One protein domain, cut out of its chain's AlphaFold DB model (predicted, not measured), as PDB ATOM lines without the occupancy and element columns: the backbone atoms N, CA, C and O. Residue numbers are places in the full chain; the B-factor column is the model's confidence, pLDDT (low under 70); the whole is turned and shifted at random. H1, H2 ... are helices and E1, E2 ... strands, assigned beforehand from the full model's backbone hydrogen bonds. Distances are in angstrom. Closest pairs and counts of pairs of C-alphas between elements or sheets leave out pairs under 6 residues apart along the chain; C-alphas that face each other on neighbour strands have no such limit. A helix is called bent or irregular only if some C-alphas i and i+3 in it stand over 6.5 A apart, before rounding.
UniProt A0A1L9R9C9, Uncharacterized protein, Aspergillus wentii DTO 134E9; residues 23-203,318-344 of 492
ATOM      1  N   CYS A  23      36.470 -49.500  13.708       79.19
ATOM      2  CA  CYS A  23      35.862 -50.725  14.199       79.19
ATOM      3  C   CYS A  23      36.167 -50.957  15.684       79.19
ATOM      4  O   CYS A  23      37.323 -51.105  16.082       79.19
ATOM      5  N   GLY A  24      35.113 -51.077  16.498       72.06
ATOM      6  CA  GLY A  24      35.234 -51.265  17.949       72.06
ATOM      7  C   GLY A  24      35.927 -52.551  18.386       72.06
ATOM      8  O   GLY A  24      36.570 -52.564  19.433       72.06
ATOM      9  N   ALA A  25      35.821 -53.609  17.582       78.81
ATOM     10  CA  ALA A  25      36.412 -54.909  17.885       78.81
ATOM     11  C   ALA A  25      37.896 -54.978  17.510       78.81
ATOM     12  O   ALA A  25      38.724 -55.333  18.344       78.81
ATOM     13  N   CYS A  26      38.247 -54.661  16.257       75.50
ATOM     14  CA  CYS A  26      39.621 -54.843  15.789       75.50
ATOM     15  C   CYS A  26      40.528 -53.644  16.039       75.50
ATOM     16  O   CYS A  26      41.751 -53.770  16.005       75.50
ATOM     17  N   GLY A  27      39.955 -52.478  16.290       71.69
ATOM     18  CA  GLY A  27      40.760 -51.303  16.504       71.69
ATOM     19  C   GLY A  27      41.354 -50.698  15.220       71.69
ATOM     20  O   GLY A  27      42.393 -50.038  15.281       71.69
ATOM     21  N   VAL A  28      40.755 -50.968  14.058       71.19
ATOM     22  CA  VAL A  28      41.244 -50.512  12.745       71.19
ATOM     23  C   VAL A  28      40.254 -49.522  12.135       71.19
ATOM     24  O   VAL A  28      39.045 -49.603  12.373       71.19
ATOM     25  N   TYR A  29      40.784 -48.564  11.374       68.81
ATOM     26  CA  TYR A  29      39.995 -47.588  10.636       68.81
ATOM     27  C   TYR A  29      39.327 -48.201   9.404       68.81
ATOM     28  O   TYR A  29      39.914 -49.037   8.727       68.81
ATOM     29  N   PHE A  30      38.150 -47.686   9.060       62.03
ATOM     30  CA  PHE A  30      37.550 -47.881   7.743       62.03
ATOM     31  C   PHE A  30      38.236 -46.923   6.756       62.03
ATOM     32  O   PHE A  30      37.703 -45.860   6.452       62.03
ATOM     33  N   VAL A  31      39.473 -47.224   6.346       53.78
ATOM     34  CA  VAL A  31      40.226 -46.424   5.361       53.78
ATOM     35  C   VAL A  31      40.698 -47.314   4.226       53.78
ATOM     36  O   VAL A  31      41.098 -48.456   4.433       53.78
ATOM     37  N   GLN A  32      40.672 -46.737   3.028       46.78
ATOM     38  CA  GLN A  32      41.259 -47.256   1.804       46.78
ATOM     39  C   GLN A  32      42.730 -47.654   2.018       46.78
ATOM     40  O   GLN A  32      43.620 -46.804   2.055       46.78
ATOM     41  N   ILE A  33      43.001 -48.957   2.115       47.31
ATOM     42  CA  ILE A  33      44.346 -49.480   1.873       47.31
ATOM     43  C   ILE A  33      44.545 -49.408   0.358       47.31
ATOM     44  O   ILE A  33      43.784 -49.991  -0.415       47.31
ATOM     45  N   LEU A  34      45.490 -48.571  -0.066       39.72
ATOM     46  CA  LEU A  34      45.687 -48.212  -1.465       39.72
ATOM     47  C   LEU A  34      45.911 -49.440  -2.357       39.72
ATOM     48  O   LEU A  34      46.794 -50.249  -2.098       39.72
ATOM     49  N   LYS A  35      45.168 -49.433  -3.471       41.66
ATOM     50  CA  LYS A  35      45.469 -50.062  -4.765       41.66
ATOM     51  C   LYS A  35      45.662 -51.583  -4.733       41.66
ATOM     52  O   LYS A  35      46.778 -52.069  -4.644       41.66
ATOM     53  N   GLU A  36      44.546 -52.289  -4.934       42.31
ATOM     54  CA  GLU A  36      44.357 -53.303  -6.000       42.31
ATOM     55  C   GLU A  36      43.589 -54.579  -5.611       42.31
ATOM     56  O   GLU A  36      43.314 -55.356  -6.521       42.31
ATOM     57  N   SER A  37      43.158 -54.823  -4.359       41.47
ATOM     58  CA  SER A  37      42.562 -56.158  -4.109       41.47
ATOM     59  C   SER A  37      41.530 -56.415  -3.004       41.47
ATOM     60  O   SER A  37      41.085 -57.557  -2.943       41.47
ATOM     61  N   TYR A  38      41.056 -55.466  -2.184       51.19
ATOM     62  CA  TYR A  38      40.129 -55.851  -1.094       51.19
ATOM     63  C   TYR A  38      38.957 -54.884  -0.860       51.19
ATOM     64  O   TYR A  38      38.991 -54.057   0.054       51.19
ATOM     65  N   ASP A  39      37.887 -55.059  -1.644       51.91
ATOM     66  CA  ASP A  39      36.608 -54.322  -1.558       51.91
ATOM     67  C   ASP A  39      35.809 -54.598  -0.259       51.91
ATOM     68  O   ASP A  39      34.897 -53.861   0.102       51.91
ATOM     69  N   TRP A  40      36.171 -55.627   0.509       49.59
ATOM     70  CA  TRP A  40      35.389 -56.139   1.645       49.59
ATOM     71  C   TRP A  40      35.411 -55.270   2.913       49.59
ATOM     72  O   TRP A  40      34.497 -55.353   3.735       49.59
ATOM     73  N   HIS A  41      36.402 -54.382   3.065       54.06
ATOM     74  CA  HIS A  41      36.505 -53.454   4.206       54.06
ATOM     75  C   HIS A  41      35.370 -52.424   4.252       54.06
ATOM     76  O   HIS A  41      35.229 -51.680   5.223       54.06
ATOM     77  N   GLN A  42      34.569 -52.366   3.192       72.38
ATOM     78  CA  GLN A  42      33.501 -51.402   3.045       72.38
ATOM     79  C   GLN A  42      32.248 -51.781   3.821       72.38
ATOM     80  O   GLN A  42      31.470 -50.879   4.102       72.38
ATOM     81  N   VAL A  43      32.048 -53.053   4.189       88.62
ATOM     82  CA  VAL A  43      30.785 -53.515   4.788       88.62
ATOM     83  C   VAL A  43      30.838 -53.503   6.313       88.62
ATOM     84  O   VAL A  43      31.709 -54.108   6.951       88.62
ATOM     85  N   TYR A  44      29.861 -52.842   6.930       91.94
ATOM     86  CA  TYR A  44      29.819 -52.628   8.372       91.94
ATOM     87  C   TYR A  44      28.428 -52.777   8.972       91.94
ATOM     88  O   TYR A  44      27.407 -52.611   8.311       91.94
ATOM     89  N   ARG A  45      28.409 -53.047  10.278       94.88
ATOM     90  CA  ARG A  45      27.261 -52.808  11.155       94.88
ATOM     91  C   ARG A  45      27.557 -51.617  12.055       94.88
ATOM     92  O   ARG A  45      28.712 -51.314  12.350       94.88
ATOM     93  N   VAL A  46      26.507 -50.962  12.515       95.31
ATOM     94  CA  VAL A  46      26.562 -49.805  13.397       95.31
ATOM     95  C   VAL A  46      25.660 -50.078  14.587       95.31
ATOM     96  O   VAL A  46      24.494 -50.423  14.420       95.31
ATOM     97  N   VAL A  47      26.186 -49.902  15.796       97.12
ATOM     98  CA  VAL A  47      25.327 -49.726  16.971       97.12
ATOM     99  C   VAL A  47      24.894 -48.266  16.973       97.12
ATOM    100  O   VAL A  47      25.707 -47.382  17.258       97.12
ATOM    101  N   ILE A  48      23.653 -48.025  16.563       97.12
ATOM    102  CA  ILE A  48      23.046 -46.702  16.435       97.12
ATOM    103  C   ILE A  48      22.549 -46.264  17.806       97.12
ATOM    104  O   ILE A  48      21.880 -47.026  18.506       97.12
ATOM    105  N   VAL A  49      22.874 -45.027  18.157       96.38
ATOM    106  CA  VAL A  49      22.351 -44.320  19.316       96.38
ATOM    107  C   VAL A  49      21.401 -43.244  18.809       96.38
ATOM    108  O   VAL A  49      21.813 -42.285  18.146       96.38
ATOM    109  N   ASP A  50      20.123 -43.416  19.119       96.12
ATOM    110  CA  ASP A  50      19.079 -42.423  18.884       96.12
ATOM    111  C   ASP A  50      18.731 -41.733  20.209       96.12
ATOM    112  O   ASP A  50      18.850 -42.318  21.289       96.12
ATOM    113  N   ARG A  51      18.267 -40.485  20.129       94.44
ATOM    114  CA  ARG A  51      17.698 -39.762  21.267       94.44
ATOM    115  C   ARG A  51      16.246 -39.449  20.962       94.44
ATOM    116  O   ARG A  51      15.947 -38.851  19.927       94.44
ATOM    117  N   GLU A  52      15.349 -39.842  21.858       91.25
ATOM    118  CA  GLU A  52      13.939 -39.491  21.718       91.25
ATOM    119  C   GLU A  52      13.766 -37.970  21.794       91.25
ATOM    120  O   GLU A  52      14.359 -37.279  22.628       91.25
ATOM    121  N   THR A  53      12.945 -37.421  20.899       85.44
ATOM    122  CA  THR A  53      12.728 -35.973  20.845       85.44
ATOM    123  C   THR A  53      12.084 -35.499  22.149       85.44
ATOM    124  O   THR A  53      11.002 -35.950  22.511       85.44
ATOM    125  N   GLY A  54      12.746 -34.575  22.849       83.06
ATOM    126  CA  GLY A  54      12.249 -34.016  24.109       83.06
ATOM    127  C   GLY A  54      12.610 -34.811  25.367       83.06
ATOM    128  O   GLY A  54      12.217 -34.393  26.455       83.06
ATOM    129  N   THR A  55      13.380 -35.900  25.263       87.69
ATOM    130  CA  THR A  55      13.916 -36.618  26.429       87.69
ATOM    131  C   THR A  55      15.448 -36.680  26.386       87.69
ATOM    132  O   THR A  55      16.081 -36.463  25.353       87.69
ATOM    133  N   ASN A  56      16.062 -36.957  27.538       86.50
ATOM    134  CA  ASN A  56      17.488 -37.292  27.622       86.50
ATOM    135  C   ASN A  56      17.725 -38.808  27.511       86.50
ATOM    136  O   ASN A  56      18.830 -39.268  27.797       86.50
ATOM    137  N   ASN A  57      16.701 -39.581  27.133       91.69
ATOM    138  CA  ASN A  57      16.810 -41.026  27.033       91.69
ATOM    139  C   ASN A  57      17.434 -41.393  25.688       91.69
ATOM    140  O   ASN A  57      16.946 -41.011  24.620       91.69
ATOM    141  N   GLU A  58      18.535 -42.129  25.765       94.31
ATOM    142  CA  GLU A  58      19.201 -42.714  24.611       94.31
ATOM    143  C   GLU A  58      18.643 -44.119  24.381       94.31
ATOM    144  O   GLU A  58      18.415 -44.873  25.325       94.31
ATOM    145  N   THR A  59      18.424 -44.468  23.118       95.88
ATOM    146  CA  THR A  59      18.042 -45.821  22.711       95.88
ATOM    147  C   THR A  59      19.121 -46.392  21.810       95.88
ATOM    148  O   THR A  59      19.740 -45.672  21.024       95.88
ATOM    149  N   PHE A  60      19.355 -47.695  21.942       96.81
ATOM    150  CA  PHE A  60      20.379 -48.407  21.193       96.81
ATOM    151  C   PHE A  60      19.715 -49.396  20.241       96.81
ATOM    152  O   PHE A  60      18.790 -50.121  20.615       96.81
ATOM    153  N   SER A  61      20.183 -49.431  19.000       97.56
ATOM    154  CA  SER A  61      19.752 -50.412  18.005       97.56
ATOM    155  C   SER A  61      20.935 -50.886  17.170       97.56
ATOM    156  O   SER A  61      21.914 -50.165  16.984       97.56
ATOM    157  N   LEU A  62      20.872 -52.129  16.699       97.62
ATOM    158  CA  LEU A  62      21.856 -52.660  15.765       97.62
ATOM    159  C   LEU A  62      21.348 -52.426  14.344       97.62
ATOM    160  O   LEU A  62      20.239 -52.832  14.003       97.62
ATOM    161  N   SER A  63      22.173 -51.798  13.516       97.38
ATOM    162  CA  SER A  63      21.859 -51.571  12.112       97.38
ATOM    163  C   SER A  63      21.881 -52.869  11.297       97.38
ATOM    164  O   SER A  63      22.493 -53.881  11.672       97.38
ATOM    165  N   GLY A  64      21.307 -52.789  10.098       97.12
ATOM    166  CA  GLY A  64      21.606 -53.705   9.001       97.12
ATOM    167  C   GLY A  64      23.045 -53.557   8.504       97.12
ATOM    168  O   GLY A  64      23.882 -52.923   9.157       97.12
ATOM    169  N   LEU A  65      23.348 -54.123   7.338       95.69
ATOM    170  CA  LEU A  65      24.672 -53.972   6.730       95.69
ATOM    171  C   LEU A  65      24.731 -52.702   5.885       95.69
ATOM    172  O   LEU A  65      24.115 -52.607   4.823       95.69
ATOM    173  N   GLY A  66      25.482 -51.725   6.385       94.00
ATOM    174  CA  GLY A  66      25.932 -50.580   5.610       94.00
ATOM    175  C   GLY A  66      27.137 -50.954   4.756       94.00
ATOM    176  O   GLY A  66      27.820 -51.950   5.003       94.00
ATOM    177  N   ALA A  67      27.402 -50.126   3.761       89.19
ATOM    178  CA  ALA A  67      28.631 -50.158   2.994       89.19
ATOM    179  C   ALA A  67      29.149 -48.730   2.873       89.19
ATOM    180  O   ALA A  67      28.368 -47.780   2.987       89.19
ATOM    181  N   CYS A  68      30.444 -48.555   2.646       80.06
ATOM    182  CA  CYS A  68      30.928 -47.275   2.169       80.06
ATOM    183  C   CYS A  68      31.597 -47.405   0.819       80.06
ATOM    184  O   CYS A  68      32.532 -48.179   0.674       80.06
ATOM    185  N   ASP A  69      31.154 -46.578  -0.120       67.06
ATOM    186  CA  ASP A  69      31.788 -46.453  -1.417       67.06
ATOM    187  C   ASP A  69      33.212 -45.878  -1.292       67.06
ATOM    188  O   ASP A  69      33.551 -45.144  -0.358       67.06
ATOM    189  N   TYR A  70      34.052 -46.223  -2.261       56.56
ATOM    190  CA  TYR A  70      35.501 -46.028  -2.336       56.56
ATOM    191  C   TYR A  70      35.932 -44.542  -2.396       56.56
ATOM    192  O   TYR A  70      37.119 -44.237  -2.501       56.56
ATOM    193  N   MET A  71      34.987 -43.598  -2.310       47.88
ATOM    194  CA  MET A  71      35.211 -42.154  -2.408       47.88
ATOM    195  C   MET A  71      34.903 -41.405  -1.103       47.88
ATOM    196  O   MET A  71      34.131 -40.448  -1.094       47.88
ATOM    197  N   TRP A  72      35.589 -41.748  -0.011       51.00
ATOM    198  CA  TRP A  72      35.747 -40.859   1.160       51.00
ATOM    199  C   TRP A  72      36.661 -39.656   0.848       51.00
ATOM    200  O   TRP A  72      37.602 -39.330   1.571       51.00
ATOM    201  N   GLN A  73      36.462 -39.032  -0.311       44.84
ATOM    202  CA  GLN A  73      37.215 -37.866  -0.729       44.84
ATOM    203  C   GLN A  73      36.478 -36.603  -0.267       44.84
ATOM    204  O   GLN A  73      35.727 -35.980  -1.009       44.84
ATOM    205  N   TYR A  74      36.792 -36.196   0.965       48.88
ATOM    206  CA  TYR A  74      36.923 -34.788   1.362       48.88
ATOM    207  C   TYR A  74      35.647 -33.960   1.588       48.88
ATOM    208  O   TYR A  74      35.707 -32.735   1.457       48.88
ATOM    209  N   SER A  75      34.521 -34.548   2.006       50.69
ATOM    210  CA  SER A  75      33.395 -33.730   2.497       50.69
ATOM    211  C   SER A  75      33.400 -33.652   4.029       50.69
ATOM    212  O   SER A  75      33.564 -34.648   4.721       50.69
ATOM    213  N   GLU A  76      33.264 -32.454   4.602       49.00
ATOM    214  CA  GLU A  76      33.462 -32.198   6.043       49.00
ATOM    215  C   GLU A  76      32.388 -32.815   6.974       49.00
ATOM    216  O   GLU A  76      32.384 -32.561   8.182       49.00
ATOM    217  N   GLN A  77      31.481 -33.641   6.448       56.81
ATOM    218  CA  GLN A  77      30.405 -34.291   7.199       56.81
ATOM    219  C   GLN A  77      30.196 -35.733   6.724       56.81
ATOM    220  O   GLN A  77      29.116 -36.105   6.283       56.81
ATOM    221  N   GLU A  78      31.246 -36.542   6.809       69.94
ATOM    222  CA  GLU A  78      31.212 -37.966   6.466       69.94
ATOM    223  C   GLU A  78      30.322 -38.745   7.448       69.94
ATOM    224  O   GLU A  78      30.737 -39.166   8.531       69.94
ATOM    225  N   LEU A  79      29.046 -38.854   7.079       85.75
ATOM    226  CA  LEU A  79      28.042 -39.680   7.733       85.75
ATOM    227  C   LEU A  79      28.238 -41.140   7.307       85.75
ATOM    228  O   LEU A  79      28.572 -41.436   6.163       85.75
ATOM    229  N   LEU A  80      28.012 -42.065   8.236       88.75
ATOM    230  CA  LEU A  80      27.826 -43.477   7.920       88.75
ATOM    231  C   LEU A  80      26.429 -43.662   7.330       88.75
ATOM    232  O   LEU A  80      25.477 -43.057   7.816       88.75
ATOM    233  N   HIS A  81      26.295 -44.532   6.338       91.88
ATOM    234  CA  HIS A  81      25.014 -44.876   5.731       91.88
ATOM    235  C   HIS A  81      24.698 -46.340   6.026       91.88
ATOM    236  O   HIS A  81      25.300 -47.247   5.449       91.88
ATOM    237  N   ALA A  82      23.757 -46.578   6.941       94.56
ATOM    238  CA  ALA A  82      23.362 -47.929   7.328       94.56
ATOM    239  C   ALA A  82      21.833 -48.089   7.406       94.56
ATOM    240  O   ALA A  82      21.131 -47.145   7.782       94.56
ATOM    241  N   PRO A  83      21.295 -49.282   7.095       97.06
ATOM    242  CA  PRO A  83      19.882 -49.584   7.304       97.06
ATOM    243  C   PRO A  83      19.531 -49.606   8.796       97.06
ATOM    244  O   PRO A  83      20.353 -50.013   9.618       97.06
ATOM    245  N   ARG A  84      18.304 -49.228   9.167       95.69
ATOM    246  CA  ARG A  84      17.883 -49.235  10.582       95.69
ATOM    247  C   ARG A  84      17.550 -50.632  11.099       95.69
ATOM    248  O   ARG A  84      17.603 -50.833  12.309       95.69
ATOM    249  N   ARG A  85      17.214 -51.587  10.226       96.88
ATOM    250  CA  ARG A  85      16.854 -52.946  10.646       96.88
ATOM    251  C   ARG A  85      17.970 -53.945  10.381       96.88
ATOM    252  O   ARG A  85      18.653 -53.883   9.368       96.88
ATOM    253  N   VAL A  86      18.121 -54.905  11.292       96.38
ATOM    254  CA  VAL A  86      19.208 -55.901  11.289       96.38
ATOM    255  C   VAL A  86      19.193 -56.808  10.048       96.38
ATOM    256  O   VAL A  86      20.262 -57.281   9.649       96.38
ATOM    257  N   ASP A  87      18.011 -57.039   9.466       97.19
ATOM    258  CA  ASP A  87      17.742 -57.883   8.291       97.19
ATOM    259  C   ASP A  87      17.907 -57.161   6.941       97.19
ATOM    260  O   ASP A  87      17.777 -57.776   5.880       97.19
ATOM    261  N   GLU A  88      18.205 -55.865   6.974       97.50
ATOM    262  CA  GLU A  88      18.382 -55.027   5.794       97.50
ATOM    263  C   GLU A  88      19.858 -54.871   5.408       97.50
ATOM    264  O   GLU A  88      20.770 -54.948   6.240       97.50
ATOM    265  N   VAL A  89      20.099 -54.600   4.126       96.88
ATOM    266  CA  VAL A  89      21.431 -54.362   3.557       96.88
ATOM    267  C   VAL A  89      21.373 -53.227   2.537       96.88
ATOM    268  O   VAL A  89      20.362 -53.035   1.866       96.88
ATOM    269  N   VAL A  90      22.449 -52.458   2.391       94.56
ATOM    270  CA  VAL A  90      22.565 -51.515   1.264       94.56
ATOM    271  C   VAL A  90      22.943 -52.250  -0.024       94.56
ATOM    272  O   VAL A  90      23.567 -53.313   0.035       94.56
ATOM    273  N   GLN A  91      22.616 -51.670  -1.184       93.56
ATOM    274  CA  GLN A  91      22.876 -52.282  -2.497       93.56
ATOM    275  C   GLN A  91      24.336 -52.728  -2.658       93.56
ATOM    276  O   GLN A  91      24.584 -53.873  -3.012       93.56
ATOM    277  N   THR A  92      25.305 -51.884  -2.294       89.56
ATOM    278  CA  THR A  92      26.734 -52.220  -2.390       89.56
ATOM    279  C   THR A  92      27.114 -53.447  -1.553       89.56
ATOM    280  O   THR A  92      27.863 -54.296  -2.020       89.56
ATOM    281  N   ALA A  93      26.579 -53.588  -0.333       90.38
ATOM    282  CA  ALA A  93      26.827 -54.772   0.494       90.38
ATOM    283  C   ALA A  93      26.168 -56.021  -0.115       90.38
ATOM    284  O   ALA A  93      26.759 -57.099  -0.119       90.38
ATOM    285  N   HIS A  94      24.963 -55.878  -0.666       92.56
ATOM    286  CA  HIS A  94      24.282 -56.960  -1.370       92.56
ATOM    287  C   HIS A  94      25.061 -57.427  -2.609       92.56
ATOM    288  O   HIS A  94      25.221 -58.628  -2.819       92.56
ATOM    289  N   ASP A  95      25.612 -56.496  -3.390       89.69
ATOM    290  CA  ASP A  95      26.432 -56.792  -4.571       89.69
ATOM    291  C   ASP A  95      27.731 -57.530  -4.207       89.69
ATOM    292  O   ASP A  95      28.237 -58.328  -4.995       89.69
ATOM    293  N   MET A  96      28.224 -57.342  -2.979       86.62
ATOM    294  CA  MET A  96      29.329 -58.115  -2.394       86.62
ATOM    295  C   MET A  96      28.904 -59.503  -1.878       86.62
ATOM    296  O   MET A  96      29.710 -60.224  -1.299       86.62
ATOM    297  N   GLY A  97      27.649 -59.912  -2.074       89.12
ATOM    298  CA  GLY A  97      27.144 -61.235  -1.703       89.12
ATOM    299  C   GLY A  97      26.609 -61.346  -0.273       89.12
ATOM    300  O   GLY A  97      26.353 -62.460   0.191       89.12
ATOM    301  N   TYR A  98      26.421 -60.229   0.438       89.94
ATOM    302  CA  TYR A  98      25.735 -60.252   1.730       89.94
ATOM    303  C   TYR A  98      24.223 -60.393   1.536       89.94
ATOM    304  O   TYR A  98      23.608 -59.698   0.730       89.94
ATOM    305  N   SER A  99      23.605 -61.290   2.302       92.38
ATOM    306  CA  SER A  99      22.162 -61.512   2.255       92.38
ATOM    307  C   SER A  99      21.390 -60.479   3.079       92.38
ATOM    308  O   SER A  99      21.828 -60.060   4.150       92.38
ATOM    309  N   GLY A 100      20.202 -60.116   2.596       95.69
ATOM    310  CA  GLY A 100      19.219 -59.312   3.320       95.69
ATOM    311  C   GLY A 100      18.308 -58.530   2.381       95.69
ATOM    312  O   GLY A 100      18.448 -58.599   1.158       95.69
ATOM    313  N   VAL A 101      17.349 -57.806   2.953       97.50
ATOM    314  CA  VAL A 101      16.437 -56.951   2.183       97.50
ATOM    315  C   VAL A 101      17.186 -55.689   1.764       97.50
ATOM    316  O   VAL A 101      17.650 -54.932   2.615       97.50
ATOM    317  N   VAL A 102      17.320 -55.464   0.456       97.38
ATOM    318  CA  VAL A 102      17.994 -54.269  -0.060       97.38
ATOM    319  C   VAL A 102      17.162 -53.024   0.238       97.38
ATOM    320  O   VAL A 102      15.988 -52.962  -0.129       97.38
ATOM    321  N   VAL A 103      17.776 -52.019   0.866       97.00
ATOM    322  CA  VAL A 103      17.140 -50.720   1.127       97.00
ATOM    323  C   VAL A 103      17.597 -49.660   0.134       97.00
ATOM    324  O   VAL A 103      18.779 -49.561  -0.194       97.00
ATOM    325  N   SER A 104      16.652 -48.840  -0.323       92.31
ATOM    326  CA  SER A 104      16.920 -47.729  -1.240       92.31
ATOM    327  C   SER A 104      17.372 -46.447  -0.538       92.31
ATOM    328  O   SER A 104      17.985 -45.603  -1.179       92.31
ATOM    329  N   ASP A 105      17.054 -46.288   0.751       93.88
ATOM    330  CA  ASP A 105      17.318 -45.065   1.520       93.88
ATOM    331  C   ASP A 105      17.904 -45.401   2.909       93.88
ATOM    332  O   ASP A 105      17.162 -45.594   3.877       93.88
ATOM    333  N   PRO A 106      19.233 -45.584   3.018       94.06
ATOM    334  CA  PRO A 106      19.884 -45.870   4.291       94.06
ATOM    335  C   PRO A 106      19.939 -44.633   5.199       94.06
ATOM    336  O   PRO A 106      20.149 -43.507   4.749       94.06
ATOM    337  N   CYS A 107      19.851 -44.848   6.513       93.88
ATOM    338  CA  CYS A 107      19.940 -43.774   7.497       93.88
ATOM    339  C   CYS A 107      21.356 -43.189   7.532       93.88
ATOM    340  O   CYS A 107      22.333 -43.928   7.669       93.88
ATOM    341  N   ALA A 108      21.453 -41.861   7.481       93.31
ATOM    342  CA  ALA A 108      22.705 -41.146   7.682       93.31
ATOM    343  C   ALA A 108      22.994 -40.998   9.187       93.31
ATOM    344  O   ALA A 108      22.136 -40.549   9.947       93.31
ATOM    345  N   ILE A 109      24.178 -41.415   9.630       92.50
ATOM    346  CA  ILE A 109      24.541 -41.586  11.042       92.50
ATOM    347  C   ILE A 109      25.887 -40.912  11.301       92.50
ATOM    348  O   ILE A 109      26.874 -41.188  10.621       92.50
ATOM    349  N   TYR A 110      25.976 -40.061  12.321       91.06
ATOM    350  CA  TYR A 110      27.252 -39.454  12.691       91.06
ATOM    351  C   TYR A 110      28.201 -40.511  13.293       91.06
ATOM    352  O   TYR A 110      27.848 -41.166  14.275       91.06
ATOM    353  N   PRO A 111      29.425 -40.698  12.770       88.44
ATOM    354  CA  PRO A 111      30.331 -41.715  13.297       88.44
ATOM    355  C   PRO A 111      30.829 -41.333  14.695       88.44
ATOM    356  O   PRO A 111      31.484 -40.303  14.863       88.44
ATOM    357  N   ALA A 112      30.564 -42.176  15.690       88.31
ATOM    358  CA  ALA A 112      31.115 -42.067  17.037       88.31
ATOM    359  C   ALA A 112      32.393 -42.908  17.179       88.31
ATOM    360  O   ALA A 112      32.625 -43.874  16.449       88.31
ATOM    361  N   ARG A 113      33.256 -42.530  18.127       83.69
ATOM    362  CA  ARG A 113      34.552 -43.185  18.371       83.69
ATOM    363  C   ARG A 113      34.626 -43.736  19.781       83.69
ATOM    364  O   ARG A 113      34.109 -43.135  20.716       83.69
ATOM    365  N   TYR A 114      35.342 -44.841  19.960       83.25
ATOM    366  CA  TYR A 114      35.428 -45.545  21.247       83.25
ATOM    367  C   TYR A 114      36.406 -44.904  22.248       83.25
ATOM    368  O   TYR A 114      36.387 -45.237  23.428       83.25
ATOM    369  N   TRP A 115      37.245 -43.974  21.793       75.06
ATOM    370  CA  TRP A 115      38.336 -43.378  22.577       75.06
ATOM    371  C   TRP A 115      38.229 -41.856  22.731       75.06
ATOM    372  O   TRP A 115      39.181 -41.209  23.159       75.06
ATOM    373  N   ASN A 116      37.127 -41.251  22.295       77.62
ATOM    374  CA  ASN A 116      36.814 -39.852  22.568       77.62
ATOM    375  C   ASN A 116      35.290 -39.643  22.524       77.62
ATOM    376  O   ASN A 116      34.535 -40.607  22.390       77.62
ATOM    377  N   SER A 117      34.842 -38.404  22.691       81.94
ATOM    378  CA  SER A 117      33.428 -37.999  22.669       81.94
ATOM    379  C   SER A 117      32.993 -37.383  21.334       81.94
ATOM    380  O   SER A 117      31.948 -36.739  21.255       81.94
ATOM    381  N   GLN A 118      33.783 -37.557  20.270       81.25
ATOM    382  CA  GLN A 118      33.471 -36.991  18.961       81.25
ATOM    383  C   GLN A 118      32.108 -37.491  18.468       81.25
ATOM    384  O   GLN A 118      31.856 -38.696  18.476       81.25
ATOM    385  N   ASN A 119      31.269 -36.553  18.012       86.50
ATOM    386  CA  ASN A 119      29.927 -36.770  17.463       86.50
ATOM    387  C   ASN A 119      28.906 -37.401  18.425       86.50
ATOM    388  O   ASN A 119      27.767 -37.604  18.023       86.50
ATOM    389  N   CYS A 120      29.268 -37.683  19.682       87.62
ATOM    390  CA  CYS A 120      28.340 -38.259  20.662       87.62
ATOM    391  C   CYS A 120      27.249 -37.257  21.096       87.62
ATOM    392  O   CYS A 120      26.277 -37.633  21.736       87.62
ATOM    393  N   ASP A 121      27.416 -35.976  20.763       86.94
ATOM    394  CA  ASP A 121      26.445 -34.898  20.944       86.94
ATOM    395  C   ASP A 121      25.454 -34.762  19.773       86.94
ATOM    396  O   ASP A 121      24.468 -34.032  19.884       86.94
ATOM    397  N   ARG A 122      25.701 -35.458  18.657       90.44
ATOM    398  CA  ARG A 122      24.864 -35.444  17.452       90.44
ATOM    399  C   ARG A 122      24.020 -36.714  17.385       90.44
ATOM    400  O   ARG A 122      24.444 -37.762  17.862       90.44
ATOM    401  N   TYR A 123      22.836 -36.630  16.782       92.50
ATOM    402  CA  TYR A 123      21.920 -37.767  16.660       92.50
ATOM    403  C   TYR A 123      21.318 -37.861  15.250       92.50
ATOM    404  O   TYR A 123      21.022 -36.817  14.663       92.50
ATOM    405  N   PRO A 124      21.117 -39.083  14.722       95.25
ATOM    406  CA  PRO A 124      21.660 -40.339  15.252       95.25
ATOM    407  C   PRO A 124      23.190 -40.371  15.138       95.25
ATOM    408  O   PRO A 124      23.748 -39.936  14.130       95.25
ATOM    409  N   HIS A 125      23.877 -40.903  16.147       94.00
ATOM    410  CA  HIS A 125      25.294 -41.261  16.026       94.00
ATOM    411  C   HIS A 125      25.470 -42.766  16.159       94.00
ATOM    412  O   HIS A 125      24.551 -43.470  16.566       94.00
ATOM    413  N   GLY A 126      26.635 -43.290  15.792       93.75
ATOM    414  CA  GLY A 126      26.800 -44.732  15.783       93.75
ATOM    415  C   GLY A 126      28.226 -45.233  15.868       93.75
ATOM    416  O   GLY A 126      29.171 -44.614  15.380       93.75
ATOM    417  N   TYR A 127      28.355 -46.390  16.501       93.12
ATOM    418  CA  TYR A 127      29.604 -47.093  16.739       93.12
ATOM    419  C   TYR A 127      29.763 -48.209  15.707       93.12
ATOM    420  O   TYR A 127      29.056 -49.217  15.753       93.12
ATOM    421  N   ALA A 128      30.668 -48.014  14.750       91.81
ATOM    422  CA  ALA A 128      30.840 -48.937  13.635       91.81
ATOM    423  C   ALA A 128      31.646 -50.194  14.015       91.81
ATOM    424  O   ALA A 128      32.555 -50.170  14.857       91.81
ATOM    425  N   PHE A 129      31.328 -51.295  13.339       91.75
ATOM    426  CA  PHE A 129      32.029 -52.576  13.358       91.75
ATOM    427  C   PHE A 129      32.113 -53.112  11.934       91.75
ATOM    428  O   PHE A 129      31.111 -53.086  11.225       91.75
ATOM    429  N   HIS A 130      33.262 -53.651  11.510       89.25
ATOM    430  CA  HIS A 130      33.278 -54.441  10.276       89.25
ATOM    431  C   HIS A 130      32.260 -55.578  10.417       89.25
ATOM    432  O   HIS A 130      32.157 -56.174  11.495       89.25
ATOM    433  N   ALA A 131      31.536 -55.905   9.347       89.56
ATOM    434  CA  ALA A 131      30.473 -56.912   9.392       89.56
ATOM    435  C   ALA A 131      30.951 -58.246   9.990       89.56
ATOM    436  O   ALA A 131      30.277 -58.864  10.807       89.56
ATOM    437  N   LYS A 132      32.170 -58.659   9.646       85.88
ATOM    438  CA  LYS A 132      32.779 -59.899  10.139       85.88
ATOM    439  C   LYS A 132      33.427 -59.762  11.521       85.88
ATOM    440  O   LYS A 132      33.453 -60.723  12.283       85.88
ATOM    441  N   CYS A 133      33.855 -58.559  11.914       88.62
ATOM    442  CA  CYS A 133      34.211 -58.294  13.307       88.62
ATOM    443  C   CYS A 133      33.001 -58.424  14.243       88.62
ATOM    444  O   CYS A 133      33.168 -58.888  15.366       88.62
ATOM    445  N   TRP A 134      31.800 -58.056  13.786       92.75
ATOM    446  CA  TRP A 134      30.566 -58.285  14.541       92.75
ATOM    447  C   TRP A 134      30.305 -59.782  14.779       92.75
ATOM    448  O   TRP A 134      30.027 -60.180  15.905       92.75
ATOM    449  N   LEU A 135      30.510 -60.637  13.771       89.12
ATOM    450  CA  LEU A 135      30.392 -62.094  13.946       89.12
ATOM    451  C   LEU A 135      31.361 -62.629  15.010       89.12
ATOM    452  O   LEU A 135      31.027 -63.530  15.780       89.12
ATOM    453  N   LEU A 136      32.572 -62.071  15.072       87.81
ATOM    454  CA  LEU A 136      33.549 -62.446  16.092       87.81
ATOM    455  C   LEU A 136      33.120 -61.995  17.497       87.81
ATOM    456  O   LEU A 136      33.318 -62.734  18.461       87.81
ATOM    457  N   VAL A 137      32.510 -60.810  17.605       92.62
ATOM    458  CA  VAL A 137      31.896 -60.298  18.841       92.62
ATOM    459  C   VAL A 137      30.808 -61.264  19.319       92.62
ATOM    460  O   VAL A 137      30.892 -61.735  20.450       92.62
ATOM    461  N   GLU A 138      29.860 -61.651  18.463       92.38
ATOM    462  CA  GLU A 138      28.779 -62.588  18.823       92.38
ATOM    463  C   GLU A 138      29.304 -63.969  19.232       92.38
ATOM    464  O   GLU A 138      28.800 -64.597  20.157       92.38
ATOM    465  N   ARG A 139      30.367 -64.457  18.592       87.75
ATOM    466  CA  ARG A 139      30.976 -65.739  18.978       87.75
ATOM    467  C   ARG A 139      31.687 -65.684  20.317       87.75
ATOM    468  O   ARG A 139      31.711 -66.682  21.034       87.75
ATOM    469  N   CYS A 140      32.311 -64.555  20.632       89.75
ATOM    470  CA  CYS A 140      33.050 -64.405  21.876       89.75
ATOM    471  C   CYS A 140      32.106 -64.124  23.053       89.75
ATOM    472  O   CYS A 140      32.263 -64.733  24.113       89.75
ATOM    473  N   LEU A 141      31.120 -63.239  22.868       91.69
ATOM    474  CA  LEU A 141      30.214 -62.777  23.922       91.69
ATOM    475  C   LEU A 141      28.869 -63.522  23.970       91.69
ATOM    476  O   LEU A 141      28.159 -63.405  24.967       91.69
ATOM    477  N   GLY A 142      28.532 -64.304  22.944       91.94
ATOM    478  CA  GLY A 142      27.202 -64.880  22.753       91.94
ATOM    479  C   GLY A 142      26.271 -63.942  21.977       91.94
ATOM    480  O   GLY A 142      26.677 -62.875  21.514       91.94
ATOM    481  N   GLN A 143      25.008 -64.345  21.832       93.56
ATOM    482  CA  GLN A 143      23.981 -63.495  21.230       93.56
ATOM    483  C   GLN A 143      23.784 -62.236  22.084       93.56
ATOM    484  O   GLN A 143      23.549 -62.334  23.289       93.56
ATOM    485  N   ILE A 144      23.884 -61.068  21.451       95.19
ATOM    486  CA  ILE A 144      23.739 -59.766  22.108       95.19
ATOM    487  C   ILE A 144      22.353 -59.226  21.779       95.19
ATOM    488  O   ILE A 144      22.035 -58.978  20.616       95.19
ATOM    489  N   ASN A 145      21.527 -59.049  22.806       95.25
ATOM    490  CA  ASN A 145      20.196 -58.475  22.651       95.25
ATOM    491  C   ASN A 145      20.260 -56.944  22.564       95.25
ATOM    492  O   ASN A 145      21.250 -56.314  22.946       95.25
ATOM    493  N   GLN A 146      19.186 -56.332  22.067       94.62
ATOM    494  CA  GLN A 146      19.128 -54.887  21.840       94.62
ATOM    495  C   GLN A 146      19.328 -54.067  23.127       94.62
ATOM    496  O   GLN A 146      20.027 -53.055  23.110       94.62
ATOM    497  N   ASP A 147      18.788 -54.536  24.249       94.00
ATOM    498  CA  ASP A 147      18.939 -53.944  25.583       94.00
ATOM    499  C   ASP A 147      20.368 -54.058  26.148       94.00
ATOM    500  O   ASP A 147      20.710 -53.375  27.109       94.00
ATOM    501  N   GLN A 148      21.227 -54.877  25.537       95.31
ATOM    502  CA  GLN A 148      22.612 -55.083  25.965       95.31
ATOM    503  C   GLN A 148      23.639 -54.319  25.118       95.31
ATOM    504  O   GLN A 148      24.835 -54.320  25.430       95.31
ATOM    505  N   LEU A 149      23.204 -53.655  24.043       96.69
ATOM    506  CA  LEU A 149      24.101 -52.937  23.137       96.69
ATOM    507  C   LEU A 149      24.847 -51.798  23.846       96.69
ATOM    508  O   LEU A 149      26.039 -51.611  23.603       96.69
ATOM    509  N   GLU A 150      24.200 -51.087  24.775       95.69
ATOM    510  CA  GLU A 150      24.863 -50.060  25.588       95.69
ATOM    511  C   GLU A 150      26.027 -50.654  26.397       95.69
ATOM    512  O   GLU A 150      27.141 -50.122  26.385       95.69
ATOM    513  N   HIS A 151      25.794 -51.796  27.053       95.62
ATOM    514  CA  HIS A 151      26.804 -52.491  27.849       95.62
ATOM    515  C   HIS A 151      27.983 -52.960  26.994       95.62
ATOM    516  O   HIS A 151      29.129 -52.872  27.438       95.62
ATOM    517  N   LEU A 152      27.733 -53.406  25.757       96.25
ATOM    518  CA  LEU A 152      28.793 -53.747  24.808       96.25
ATOM    519  C   LEU A 152      29.667 -52.525  24.497       96.25
ATOM    520  O   LEU A 152      30.893 -52.601  24.606       96.25
ATOM    521  N   ILE A 153      29.056 -51.392  24.140       95.50
ATOM    522  CA  ILE A 153      29.800 -50.163  23.830       95.50
ATOM    523  C   ILE A 153      30.593 -49.698  25.052       95.50
ATOM    524  O   ILE A 153      31.786 -49.413  24.938       95.50
ATOM    525  N   LEU A 154      29.979 -49.688  26.235       93.56
ATOM    526  CA  LEU A 154      30.648 -49.385  27.498       93.56
ATOM    527  C   LEU A 154      31.850 -50.300  27.758       93.56
ATOM    528  O   LEU A 154      32.923 -49.804  28.108       93.56
ATOM    529  N   ALA A 155      31.700 -51.613  27.570       94.31
ATOM    530  CA  ALA A 155      32.772 -52.582  27.777       94.31
ATOM    531  C   ALA A 155      33.950 -52.341  26.825       94.31
ATOM    532  O   ALA A 155      35.101 -52.301  27.263       94.31
ATOM    533  N   ILE A 156      33.666 -52.096  25.543       92.50
ATOM    534  CA  ILE A 156      34.676 -51.781  24.526       92.50
ATOM    535  C   ILE A 156      35.405 -50.480  24.872       92.50
ATOM    536  O   ILE A 156      36.635 -50.434  24.858       92.50
ATOM    537  N   ARG A 157      34.675 -49.422  25.242       90.12
ATOM    538  CA  ARG A 157      35.286 -48.149  25.648       90.12
ATOM    539  C   ARG A 157      36.155 -48.310  26.892       90.12
ATOM    540  O   ARG A 157      37.279 -47.819  26.909       90.12
ATOM    541  N   ARG A 158      35.680 -49.031  27.915       90.25
ATOM    542  CA  ARG A 158      36.463 -49.341  29.125       90.25
ATOM    543  C   ARG A 158      37.725 -50.124  28.795       90.25
ATOM    544  O   ARG A 158      38.781 -49.822  29.353       90.25
ATOM    545  N   TYR A 159      37.631 -51.098  27.892       89.00
ATOM    546  CA  TYR A 159      38.787 -51.846  27.422       89.00
ATOM    547  C   TYR A 159      39.814 -50.908  26.783       89.00
ATOM    548  O   TYR A 159      40.946 -50.864  27.261       89.00
ATOM    549  N   TRP A 160      39.420 -50.108  25.789       82.50
ATOM    550  CA  TRP A 160      40.338 -49.206  25.085       82.50
ATOM    551  C   TRP A 160      40.860 -48.053  25.951       82.50
ATOM    552  O   TRP A 160      41.969 -47.575  25.731       82.50
ATOM    553  N   TYR A 161      40.106 -47.621  26.964       82.25
ATOM    554  CA  TYR A 161      40.564 -46.624  27.931       82.25
ATOM    555  C   TYR A 161      41.652 -47.177  28.868       82.25
ATOM    556  O   TYR A 161      42.622 -46.483  29.181       82.25
ATOM    557  N   ASN A 162      41.503 -48.426  29.327       82.75
ATOM    558  CA  ASN A 162      42.389 -49.030  30.330       82.75
ATOM    559  C   ASN A 162      43.588 -49.777  29.730       82.75
ATOM    560  O   ASN A 162      44.650 -49.856  30.359       82.75
ATOM    561  N   ASN A 163      43.427 -50.341  28.536       75.56
ATOM    562  CA  ASN A 163      44.437 -51.170  27.899       75.56
ATOM    563  C   ASN A 163      45.260 -50.352  26.917       75.56
ATOM    564  O   ASN A 163      44.780 -49.445  26.243       75.56
ATOM    565  N   LYS A 164      46.543 -50.692  26.843       65.69
ATOM    566  CA  LYS A 164      47.352 -50.271  25.707       65.69
ATOM    567  C   LYS A 164      46.945 -51.167  24.541       65.69
ATOM    568  O   LYS A 164      46.636 -52.329  24.770       65.69
ATOM    569  N   TYR A 165      46.947 -50.655  23.316       63.06
ATOM    570  CA  TYR A 165      46.530 -51.385  22.107       63.06
ATOM    571  C   TYR A 165      47.414 -52.615  21.758       63.06
ATOM    572  O   TYR A 165      47.425 -53.051  20.609       63.06
ATOM    573  N   ASP A 166      48.237 -53.095  22.698       61.19
ATOM    574  CA  ASP A 166      49.423 -53.938  22.492       61.19
ATOM    575  C   ASP A 166      50.377 -53.383  21.421       61.19
ATOM    576  O   ASP A 166      51.262 -54.067  20.911       61.19
ATOM    577  N   LEU A 167      50.225 -52.090  21.113       54.84
ATOM    578  CA  LEU A 167      51.000 -51.388  20.101       54.84
ATOM    579  C   LEU A 167      52.403 -51.051  20.538       54.84
ATOM    580  O   LEU A 167      53.274 -50.941  19.683       54.84
ATOM    581  N   ASP A 168      52.632 -50.979  21.844       58.03
ATOM    582  CA  ASP A 168      53.951 -50.752  22.421       58.03
ATOM    583  C   ASP A 168      54.998 -51.761  21.900       58.03
ATOM    584  O   ASP A 168      56.184 -51.438  21.864       58.03
ATOM    585  N   LYS A 169      54.572 -52.970  21.482       59.91
ATOM    586  CA  LYS A 169      55.442 -54.000  20.883       59.91
ATOM    587  C   LYS A 169      55.932 -53.620  19.479       59.91
ATOM    588  O   LYS A 169      57.068 -53.937  19.139       59.91
ATOM    589  N   TYR A 170      55.087 -52.983  18.671       52.72
ATOM    590  CA  TYR A 170      55.374 -52.672  17.261       52.72
ATOM    591  C   TYR A 170      55.882 -51.244  17.079       52.72
ATOM    592  O   TYR A 170      56.689 -50.965  16.199       52.72
ATOM    593  N   LEU A 171      55.440 -50.344  17.951       55.41
ATOM    594  CA  LEU A 171      55.916 -48.982  18.061       55.41
ATOM    595  C   LEU A 171      56.223 -48.763  19.542       55.41
ATOM    596  O   LEU A 171      55.285 -48.621  20.326       55.41
ATOM    597  N   PRO A 172      57.499 -48.752  19.967       53.03
ATOM    598  CA  PRO A 172      57.869 -48.463  21.346       53.03
ATOM    599  C   PRO A 172      57.563 -46.994  21.646       53.03
ATOM    600  O   PRO A 172      58.422 -46.116  21.619       53.03
ATOM    601  N   LEU A 173      56.298 -46.720  21.936       52.81
ATOM    602  CA  LEU A 173      55.740 -45.393  22.125       52.81
ATOM    603  C   LEU A 173      55.996 -44.910  23.557       52.81
ATOM    604  O   LEU A 173      55.087 -44.490  24.272       52.81
ATOM    605  N   ARG A 174      57.266 -44.983  23.979       47.44
ATOM    606  CA  ARG A 174      57.747 -44.770  25.357       47.44
ATOM    607  C   ARG A 174      57.345 -43.421  25.974       47.44
ATOM    608  O   ARG A 174      57.427 -43.285  27.189       47.44
ATOM    609  N   ASN A 175      56.869 -42.464  25.176       47.91
ATOM    610  CA  ASN A 175      56.606 -41.089  25.601       47.91
ATOM    611  C   ASN A 175      55.126 -40.662  25.577       47.91
ATOM    612  O   ASN A 175      54.841 -39.503  25.866       47.91
ATOM    613  N   TYR A 176      54.177 -41.547  25.256       47.28
ATOM    614  CA  TYR A 176      52.760 -41.167  25.175       47.28
ATOM    615  C   TYR A 176      51.987 -41.657  26.406       47.28
ATOM    616  O   TYR A 176      51.886 -42.857  26.678       47.28
ATOM    617  N   THR A 177      51.472 -40.706  27.186       42.22
ATOM    618  CA  THR A 177      50.723 -40.956  28.422       42.22
ATOM    619  C   THR A 177      49.308 -41.456  28.137       42.22
ATOM    620  O   THR A 177      48.671 -41.051  27.171       42.22
ATOM    621  N   ARG A 178      48.800 -42.333  29.012       42.22
ATOM    622  CA  ARG A 178      47.377 -42.708  29.058       42.22
ATOM    623  C   ARG A 178      46.504 -41.480  29.389       42.22
ATOM    624  O   ARG A 178      46.972 -40.644  30.161       42.22
ATOM    625  N   PRO A 179      45.233 -41.433  28.945       48.84
ATOM    626  CA  PRO A 179      44.579 -42.377  28.038       48.84
ATOM    627  C   PRO A 179      45.122 -42.233  26.614       48.84
ATOM    628  O   PRO A 179      45.311 -41.126  26.119       48.84
ATOM    629  N   TRP A 180      45.375 -43.371  25.963       48.84
ATOM    630  CA  TRP A 180      45.779 -43.397  24.561       48.84
ATOM    631  C   TRP A 180      44.591 -42.974  23.702       48.84
ATOM    632  O   TRP A 180      43.780 -43.786  23.265       48.84
ATOM    633  N   VAL A 181      44.473 -41.673  23.475       49.53
ATOM    634  CA  VAL A 181      43.801 -41.169  22.289       49.53
ATOM    635  C   VAL A 181      44.721 -41.593  21.139       49.53
ATOM    636  O   VAL A 181      45.913 -41.284  21.196       49.53
ATOM    637  N   PRO A 182      44.243 -42.289  20.095       45.34
ATOM    638  CA  PRO A 182      44.811 -42.215  18.760       45.34
ATOM    639  C   PRO A 182      44.745 -40.745  18.328       45.34
ATOM    640  O   PRO A 182      43.938 -40.329  17.498       45.34
ATOM    641  N   CYS A 183      45.560 -39.901  18.959       43.59
ATOM    642  CA  CYS A 183      46.106 -38.745  18.311       43.59
ATOM    643  C   CYS A 183      46.874 -39.377  17.171       43.59
ATOM    644  O   CYS A 183      47.909 -40.009  17.379       43.59
ATOM    645  N   ILE A 184      46.245 -39.322  16.008       46.38
ATOM    646  CA  ILE A 184      46.835 -39.479  14.698       46.38
ATOM    647  C   ILE A 184      48.064 -38.568  14.706       46.38
ATOM    648  O   ILE A 184      47.998 -37.409  14.310       46.38
ATOM    649  N   CYS A 185      49.183 -39.020  15.267       43.72
ATOM    650  CA  CYS A 185      50.437 -38.444  14.864       43.72
ATOM    651  C   CYS A 185      50.589 -38.937  13.430       43.72
ATOM    652  O   CYS A 185      50.366 -40.114  13.148       43.72
ATOM    653  N   PHE A 186      50.892 -38.040  12.501       44.56
ATOM    654  CA  PHE A 186      51.162 -38.419  11.115       44.56
ATOM    655  C   PHE A 186      52.187 -39.567  11.034       44.56
ATOM    656  O   PHE A 186      52.087 -40.417  10.164       44.56
ATOM    657  N   ILE A 187      53.070 -39.678  12.033       44.94
ATOM    658  CA  ILE A 187      54.007 -40.791  12.238       44.94
ATOM    659  C   ILE A 187      53.288 -42.144  12.430       44.94
ATOM    660  O   ILE A 187      53.765 -43.156  11.934       44.94
ATOM    661  N   TYR A 188      52.137 -42.189  13.114       50.09
ATOM    662  CA  TYR A 188      51.289 -43.382  13.229       50.09
ATOM    663  C   TYR A 188      50.694 -43.749  11.879       50.09
ATOM    664  O   TYR A 188      50.700 -44.920  11.542       50.09
ATOM    665  N   GLN A 189      50.167 -42.782  11.120       51.44
ATOM    666  CA  GLN A 189      49.644 -43.064   9.781       51.44
ATOM    667  C   GLN A 189      50.753 -43.613   8.888       51.44
ATOM    668  O   GLN A 189      50.581 -44.676   8.310       51.44
ATOM    669  N   ASP A 190      51.913 -42.966   8.855       49.06
ATOM    670  CA  ASP A 190      53.024 -43.379   7.999       49.06
ATOM    671  C   ASP A 190      53.576 -44.760   8.397       49.06
ATOM    672  O   ASP A 190      53.743 -45.637   7.548       49.06
ATOM    673  N   ALA A 191      53.727 -45.023   9.703       50.19
ATOM    674  CA  ALA A 191      54.063 -46.353  10.215       50.19
ATOM    675  C   ALA A 191      52.952 -47.387   9.938       50.19
ATOM    676  O   ALA A 191      53.249 -48.548   9.641       50.19
ATOM    677  N   ALA A 192      51.677 -46.981  10.015       51.28
ATOM    678  CA  ALA A 192      50.504 -47.805   9.686       51.28
ATOM    679  C   ALA A 192      50.469 -48.173   8.213       51.28
ATOM    680  O   ALA A 192      50.019 -49.265   7.873       51.28
ATOM    681  N   TYR A 193      51.002 -47.306   7.355       52.62
ATOM    682  CA  TYR A 193      51.106 -47.532   5.924       52.62
ATOM    683  C   TYR A 193      52.312 -48.388   5.509       52.62
ATOM    684  O   TYR A 193      52.258 -48.986   4.438       52.62
ATOM    685  N   THR A 194      53.363 -48.518   6.326       50.91
ATOM    686  CA  THR A 194      54.602 -49.204   5.900       50.91
ATOM    687  C   THR A 194      54.882 -50.562   6.548       50.91
ATOM    688  O   THR A 194      55.527 -51.386   5.905       50.91
ATOM    689  N   ILE A 195      54.467 -50.828   7.795       51.75
ATOM    690  CA  ILE A 195      54.986 -51.998   8.555       51.75
ATOM    691  C   ILE A 195      53.875 -52.786   9.283       51.75
ATOM    692  O   ILE A 195      54.126 -53.772   9.975       51.75
ATOM    693  N   TRP A 196      52.614 -52.371   9.170       58.00
ATOM    694  CA  TRP A 196      51.662 -52.683  10.233       58.00
ATOM    695  C   TRP A 196      50.808 -53.941  10.005       58.00
ATOM    696  O   TRP A 196      50.086 -54.006   9.010       58.00
ATOM    697  N   PRO A 197      50.715 -54.864  10.986       55.12
ATOM    698  CA  PRO A 197      49.744 -55.971  10.970       55.12
ATOM    699  C   PRO A 197      48.258 -55.550  10.903       55.12
ATOM    700  O   PRO A 197      47.390 -56.409  10.800       55.12
ATOM    701  N   TYR A 198      47.934 -54.252  10.966       55.09
ATOM    702  CA  TYR A 198      46.570 -53.717  10.833       55.09
ATOM    703  C   TYR A 198      46.165 -53.466   9.390       55.09
ATOM    704  O   TYR A 198      44.993 -53.200   9.144       55.09
ATOM    705  N   GLN A 199      47.109 -53.555   8.452       53.44
ATOM    706  CA  GLN A 199      46.774 -53.576   7.034       53.44
ATOM    707  C   GLN A 199      46.191 -54.913   6.604       53.44
ATOM    708  O   GLN A 199      45.443 -54.976   5.634       53.44
ATOM    709  N   THR A 200      46.555 -55.995   7.296       55.88
ATOM    710  CA  THR A 200      45.953 -57.284   7.003       55.88
ATOM    711  C   THR A 200      44.539 -57.259   7.540       55.88
ATOM    712  O   THR A 200      44.338 -57.128   8.756       55.88
ATOM    713  N   ASP A 201      43.589 -57.358   6.614       63.34
ATOM    714  CA  ASP A 201      42.174 -57.445   6.918       63.34
ATOM    715  C   ASP A 201      41.988 -58.481   8.033       63.34
ATOM    716  O   ASP A 201      42.351 -59.651   7.867       63.34
ATOM    717  N   PRO A 202      41.464 -58.091   9.209       67.06
ATOM    718  CA  PRO A 202      41.203 -59.059  10.256       67.06
ATOM    719  C   PRO A 202      40.123 -60.063   9.852       67.06
ATOM    720  O   PRO A 202      39.871 -60.986  10.622       67.06
ATOM    721  N   VAL A 203      39.473 -59.872   8.705       66.88
ATOM    722  CA  VAL A 203      38.421 -60.694   8.125       66.88
ATOM    723  C   VAL A 203      38.977 -61.623   7.049       66.88
ATOM    724  O   VAL A 203      38.872 -62.836   7.216       66.88
ATOM    725  N   CYS A 318      38.113 -61.350  24.315       91.12
ATOM    726  CA  CYS A 318      38.078 -62.102  25.570       91.12
ATOM    727  C   CYS A 318      38.124 -61.171  26.789       91.12
ATOM    728  O   CYS A 318      37.388 -61.380  27.744       91.12
ATOM    729  N   SER A 319      38.942 -60.116  26.748       91.81
ATOM    730  CA  SER A 319      39.014 -59.129  27.835       91.81
ATOM    731  C   SER A 319      37.743 -58.276  27.919       91.81
ATOM    732  O   SER A 319      37.226 -58.030  29.007       91.81
ATOM    733  N   ILE A 320      37.209 -57.853  26.767       93.50
ATOM    734  CA  ILE A 320      35.937 -57.126  26.661       93.50
ATOM    735  C   ILE A 320      34.790 -57.976  27.208       93.50
ATOM    736  O   ILE A 320      33.937 -57.441  27.905       93.50
ATOM    737  N   ARG A 321      34.783 -59.286  26.948       95.31
ATOM    738  CA  ARG A 321      33.774 -60.219  27.454       95.31
ATOM    739  C   ARG A 321      33.728 -60.244  28.975       95.31
ATOM    740  O   ARG A 321      32.635 -60.222  29.529       95.31
ATOM    741  N   GLU A 322      34.878 -60.267  29.647       94.88
ATOM    742  CA  GLU A 322      34.906 -60.219  31.113       94.88
ATOM    743  C   GLU A 322      34.351 -58.876  31.625       94.88
ATOM    744  O   GLU A 322      33.463 -58.873  32.469       94.88
ATOM    745  N   ILE A 323      34.751 -57.739  31.029       94.88
ATOM    746  CA  ILE A 323      34.205 -56.411  31.384       94.88
ATOM    747  C   ILE A 323      32.688 -56.345  31.140       94.88
ATOM    748  O   ILE A 323      31.947 -55.781  31.941       94.88
ATOM    749  N   TYR A 324      32.227 -56.902  30.023       95.31
ATOM    750  CA  TYR A 324      30.819 -56.953  29.645       95.31
ATOM    751  C   TYR A 324      30.003 -57.810  30.617       95.31
ATOM    752  O   TYR A 324      28.931 -57.387  31.047       95.31
ATOM    753  N   ARG A 325      30.519 -58.984  31.010       95.06
ATOM    754  CA  ARG A 325      29.889 -59.840  32.022       95.06
ATOM    755  C   ARG A 325      29.778 -59.104  33.355       95.06
ATOM    756  O   ARG A 325      28.692 -59.066  33.921       95.06
ATOM    757  N   ASP A 326      30.844 -58.436  33.789       94.06
ATOM    758  CA  ASP A 326      30.842 -57.666  35.034       94.06
ATOM    759  C   ASP A 326      29.809 -56.524  35.006       94.06
ATOM    760  O   ASP A 326      29.104 -56.305  35.992       94.06
ATOM    761  N   ILE A 327      29.669 -55.804  33.883       93.56
ATOM    762  CA  ILE A 327      28.639 -54.758  33.719       93.56
ATOM    763  C   ILE A 327      27.232 -55.363  33.836       93.56
ATOM    764  O   ILE A 327      26.394 -54.821  34.556       93.56
ATOM    765  N   ASN A 328      26.989 -56.504  33.185       91.75
ATOM    766  CA  ASN A 328      25.698 -57.194  33.233       91.75
ATOM    767  C   ASN A 328      25.357 -57.730  34.636       91.75
ATOM    768  O   ASN A 328      24.208 -57.640  35.066       91.75
ATOM    769  N   GLU A 329      26.336 -58.282  35.358       92.62
ATOM    770  CA  GLU A 329      26.133 -58.896  36.677       92.62
ATOM    771  C   GLU A 329      25.997 -57.859  37.794       92.62
ATOM    772  O   GLU A 329      25.117 -57.970  38.650       92.62
ATOM    773  N   THR A 330      26.845 -56.827  37.791       86.94
ATOM    774  CA  THR A 330      26.886 -55.832  38.875       86.94
ATOM    775  C   THR A 330      25.677 -54.901  38.881       86.94
ATOM    776  O   THR A 330      25.470 -54.196  39.869       86.94
ATOM    777  N   ARG A 331      24.890 -54.871  37.792       70.81
ATOM    778  CA  ARG A 331      23.788 -53.917  37.560       70.81
ATOM    779  C   ARG A 331      24.188 -52.467  37.843       70.81
ATOM    780  O   ARG A 331      23.326 -51.646  38.145       70.81
ATOM    781  N   ASN A 332      25.483 -52.150  37.805       67.62
ATOM    782  CA  ASN A 332      25.962 -50.817  38.117       67.62
ATOM    783  C   ASN A 332      25.623 -49.932  36.910       67.62
ATOM    784  O   ASN A 332      26.246 -50.104  35.858       67.62
ATOM    785  N   PRO A 333      24.636 -49.023  37.020       64.19
ATOM    786  CA  PRO A 333      23.977 -48.395  35.881       64.19
ATOM    787  C   PRO A 333      24.797 -47.207  35.376       64.19
ATOM    788  O   PRO A 333      24.278 -46.114  35.169       64.19
ATOM    789  N   THR A 334      26.116 -47.379  35.259       81.75
ATOM    790  CA  THR A 334      26.969 -46.354  34.670       81.75
ATOM    791  C   THR A 334      26.555 -46.217  33.210       81.75
ATOM    792  O   THR A 334      27.036 -46.983  32.379       81.75
ATOM    793  N   SER A 335      25.663 -45.272  32.913       86.50
ATOM    794  CA  SER A 335      25.218 -45.029  31.545       86.50
ATOM    795  C   SER A 335      26.406 -44.661  30.663       86.50
ATOM    796  O   SER A 335      27.420 -44.116  31.127       86.50
ATOM    797  N   LEU A 336      26.285 -44.933  29.368       84.94
ATOM    798  CA  LEU A 336      27.288 -44.573  28.377       84.94
ATOM    799  C   LEU A 336      27.585 -43.074  28.405       84.94
ATOM    800  O   LEU A 336      28.750 -42.678  28.474       84.94
ATOM    801  N   SER A 337      26.543 -42.245  28.430       82.69
ATOM    802  CA  SER A 337      26.649 -40.789  28.545       82.69
ATOM    803  C   SER A 337      27.427 -40.349  29.791       82.69
ATOM    804  O   SER A 337      28.328 -39.505  29.697       82.69
ATOM    805  N   PHE A 338      27.162 -40.964  30.947       87.75
ATOM    806  CA  PHE A 338      27.895 -40.683  32.180       87.75
ATOM    807  C   PHE A 338      29.365 -41.100  32.061       87.75
ATOM    808  O   PHE A 338      30.255 -40.294  32.342       87.75
ATOM    809  N   TYR A 339      29.647 -42.309  31.568       86.19
ATOM    810  CA  TYR A 339      31.019 -42.780  31.375       86.19
ATOM    811  C   TYR A 339      31.816 -41.881  30.418       86.19
ATOM    812  O   TYR A 339      32.969 -41.541  30.703       86.19
ATOM    813  N   ILE A 340      31.208 -41.451  29.306       83.38
ATOM    814  CA  ILE A 340      31.817 -40.524  28.345       83.38
ATOM    815  C   ILE A 340      32.186 -39.208  29.034       83.38
ATOM    816  O   ILE A 340      33.316 -38.744  28.880       83.38
ATOM    817  N   SER A 341      31.279 -38.644  29.837       81.75
ATOM    818  CA  SER A 341      31.519 -37.380  30.547       81.75
ATOM    819  C   SER A 341      32.693 -37.448  31.534       81.75
ATOM    820  O   SER A 341      33.411 -36.462  31.692       81.75
ATOM    821  N   GLN A 342      32.930 -38.614  32.146       82.19
ATOM    822  CA  GLN A 342      34.015 -38.817  33.110       82.19
ATOM    823  C   GLN A 342      35.371 -39.107  32.464       82.19
ATOM    824  O   GLN A 342      36.409 -38.788  33.040       82.19
ATOM    825  N   THR A 343      35.382 -39.763  31.302       76.88
ATOM    826  CA  THR A 343      36.622 -40.292  30.705       76.88
ATOM    827  C   THR A 343      37.150 -39.468  29.545       76.88
ATOM    828  O   THR A 343      38.366 -39.371  29.375       76.88
ATOM    829  N   TYR A 344      36.257 -38.863  28.763       68.44
ATOM    830  CA  TYR A 344      36.590 -38.109  27.561       68.44
ATOM    831  C   TYR A 344      35.747 -36.833  27.510       68.44
ATOM    832  O   TYR A 344      34.820 -36.749  26.690       68.44
TER     833      TYR A 344
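What this domain is: This is residues 23 to 203 and 318 to 344 of the 492 residues of an uncharacterized protein of Aspergillus wentii DTO 134E9 (UniProt A0A1L9R9C9). A strongly twisted five-stranded sheet folds back on itself, E2 and E1 facing E6 and E3 with E7 as the hinge, while H3 and H4 pack on it and H6 and H7 pack on H4. The small unit E4, H2, E5 sits by E3, and far from it residues 163 to 185 and H5 make a loose arm, of which residues 172 to 177 stick out. The printed part has 208 residues, 101 of them, under half, in named elements, in the order H1 E1 E2 E3 E4 H2 E5 E6 E7 H3 H4 H5 H6 H7, class mixed. The whole is compact, with a radius of gyration of the C-alphas of 17.1 A and spans of 47 by 45 by 34 A.

How they stand to each other: The mixed sheet runs E2, residues 58 to 62, E1, residues 43 to 51, E7, residues 125 to 130, E6, residues 107 to 111, and E3, residues 80 to 82. E1 and E2 form an antiparallel hairpin, N 48 and O 61 within hydrogen-bond range at 2.8 A. E1 and E7 are antiparallel, N 45 and O 129 at 2.9 A. E6 is staggered: its residues 110 to 111 pair parallel with E7, N 126 and O 110 at 2.9 A, and 107 to 109 antiparallel with E3, N 80 and O 109 at 2.8 A. H4, residues 146 to 162, is on the sheet at a height of 10.8 A, across the strands at 75 degrees to E1 on the local plane; it is irregular, C-alphas 147 and 150 being 7.1 A apart. H3, residues 131 to 141, stands up from the sheet over E7, its height 9.5 A. H6, residues 318 to 330, touches H4 at a steep tilt of 58 degrees, opposite ways, closest C-alphas Ala 155 and Tyr 324, 5.1 A. H7, residues 336 to 343, touches H4 at a shallow tilt of 10 degrees, the same way, closest C-alphas Leu 154 and Leu 336, 5.9 A. E4, residues 88 to 90, H2, residues 91 to 95, and E5, residues 101 to 103, form a strand-helix-strand unit, two parallel neighbour strands with a helix between, its crossover right-handed; N 89 and O 101 are 2.9 A apart. H1, residues 39 to 42, is near H3; H5, residues 186 to 194, is apart from H4. Every O i to N i+4 pair is within hydrogen-bond range in H2, H3, H5, H6 and H7, and 11 of 13 in H4; H1 is too short for one.

Where its parts are: H1 begins at C-alpha 39 (36.608, -54.322, -1.558). E1 spans 25.1 A, E7 16.4 A, H3 15.7 A, H4 25.4 A and H6 18.5 A. H7 ends at C-alpha 343 (36.622, -40.292, 30.705).

The domain as a whole: The C-alphas of Val 101 and Asn 175, the two farthest apart, are 49.1 A apart. Residues 204 to 317 are not printed; C-alphas 203 and 318 are 17.5 A apart. The links E2 to E3, E6 to E7 and H4 to H5 are long. Of the printed part 66 residues are under 70 in pLDDT, among them 164 to 203; the mean is 78.3.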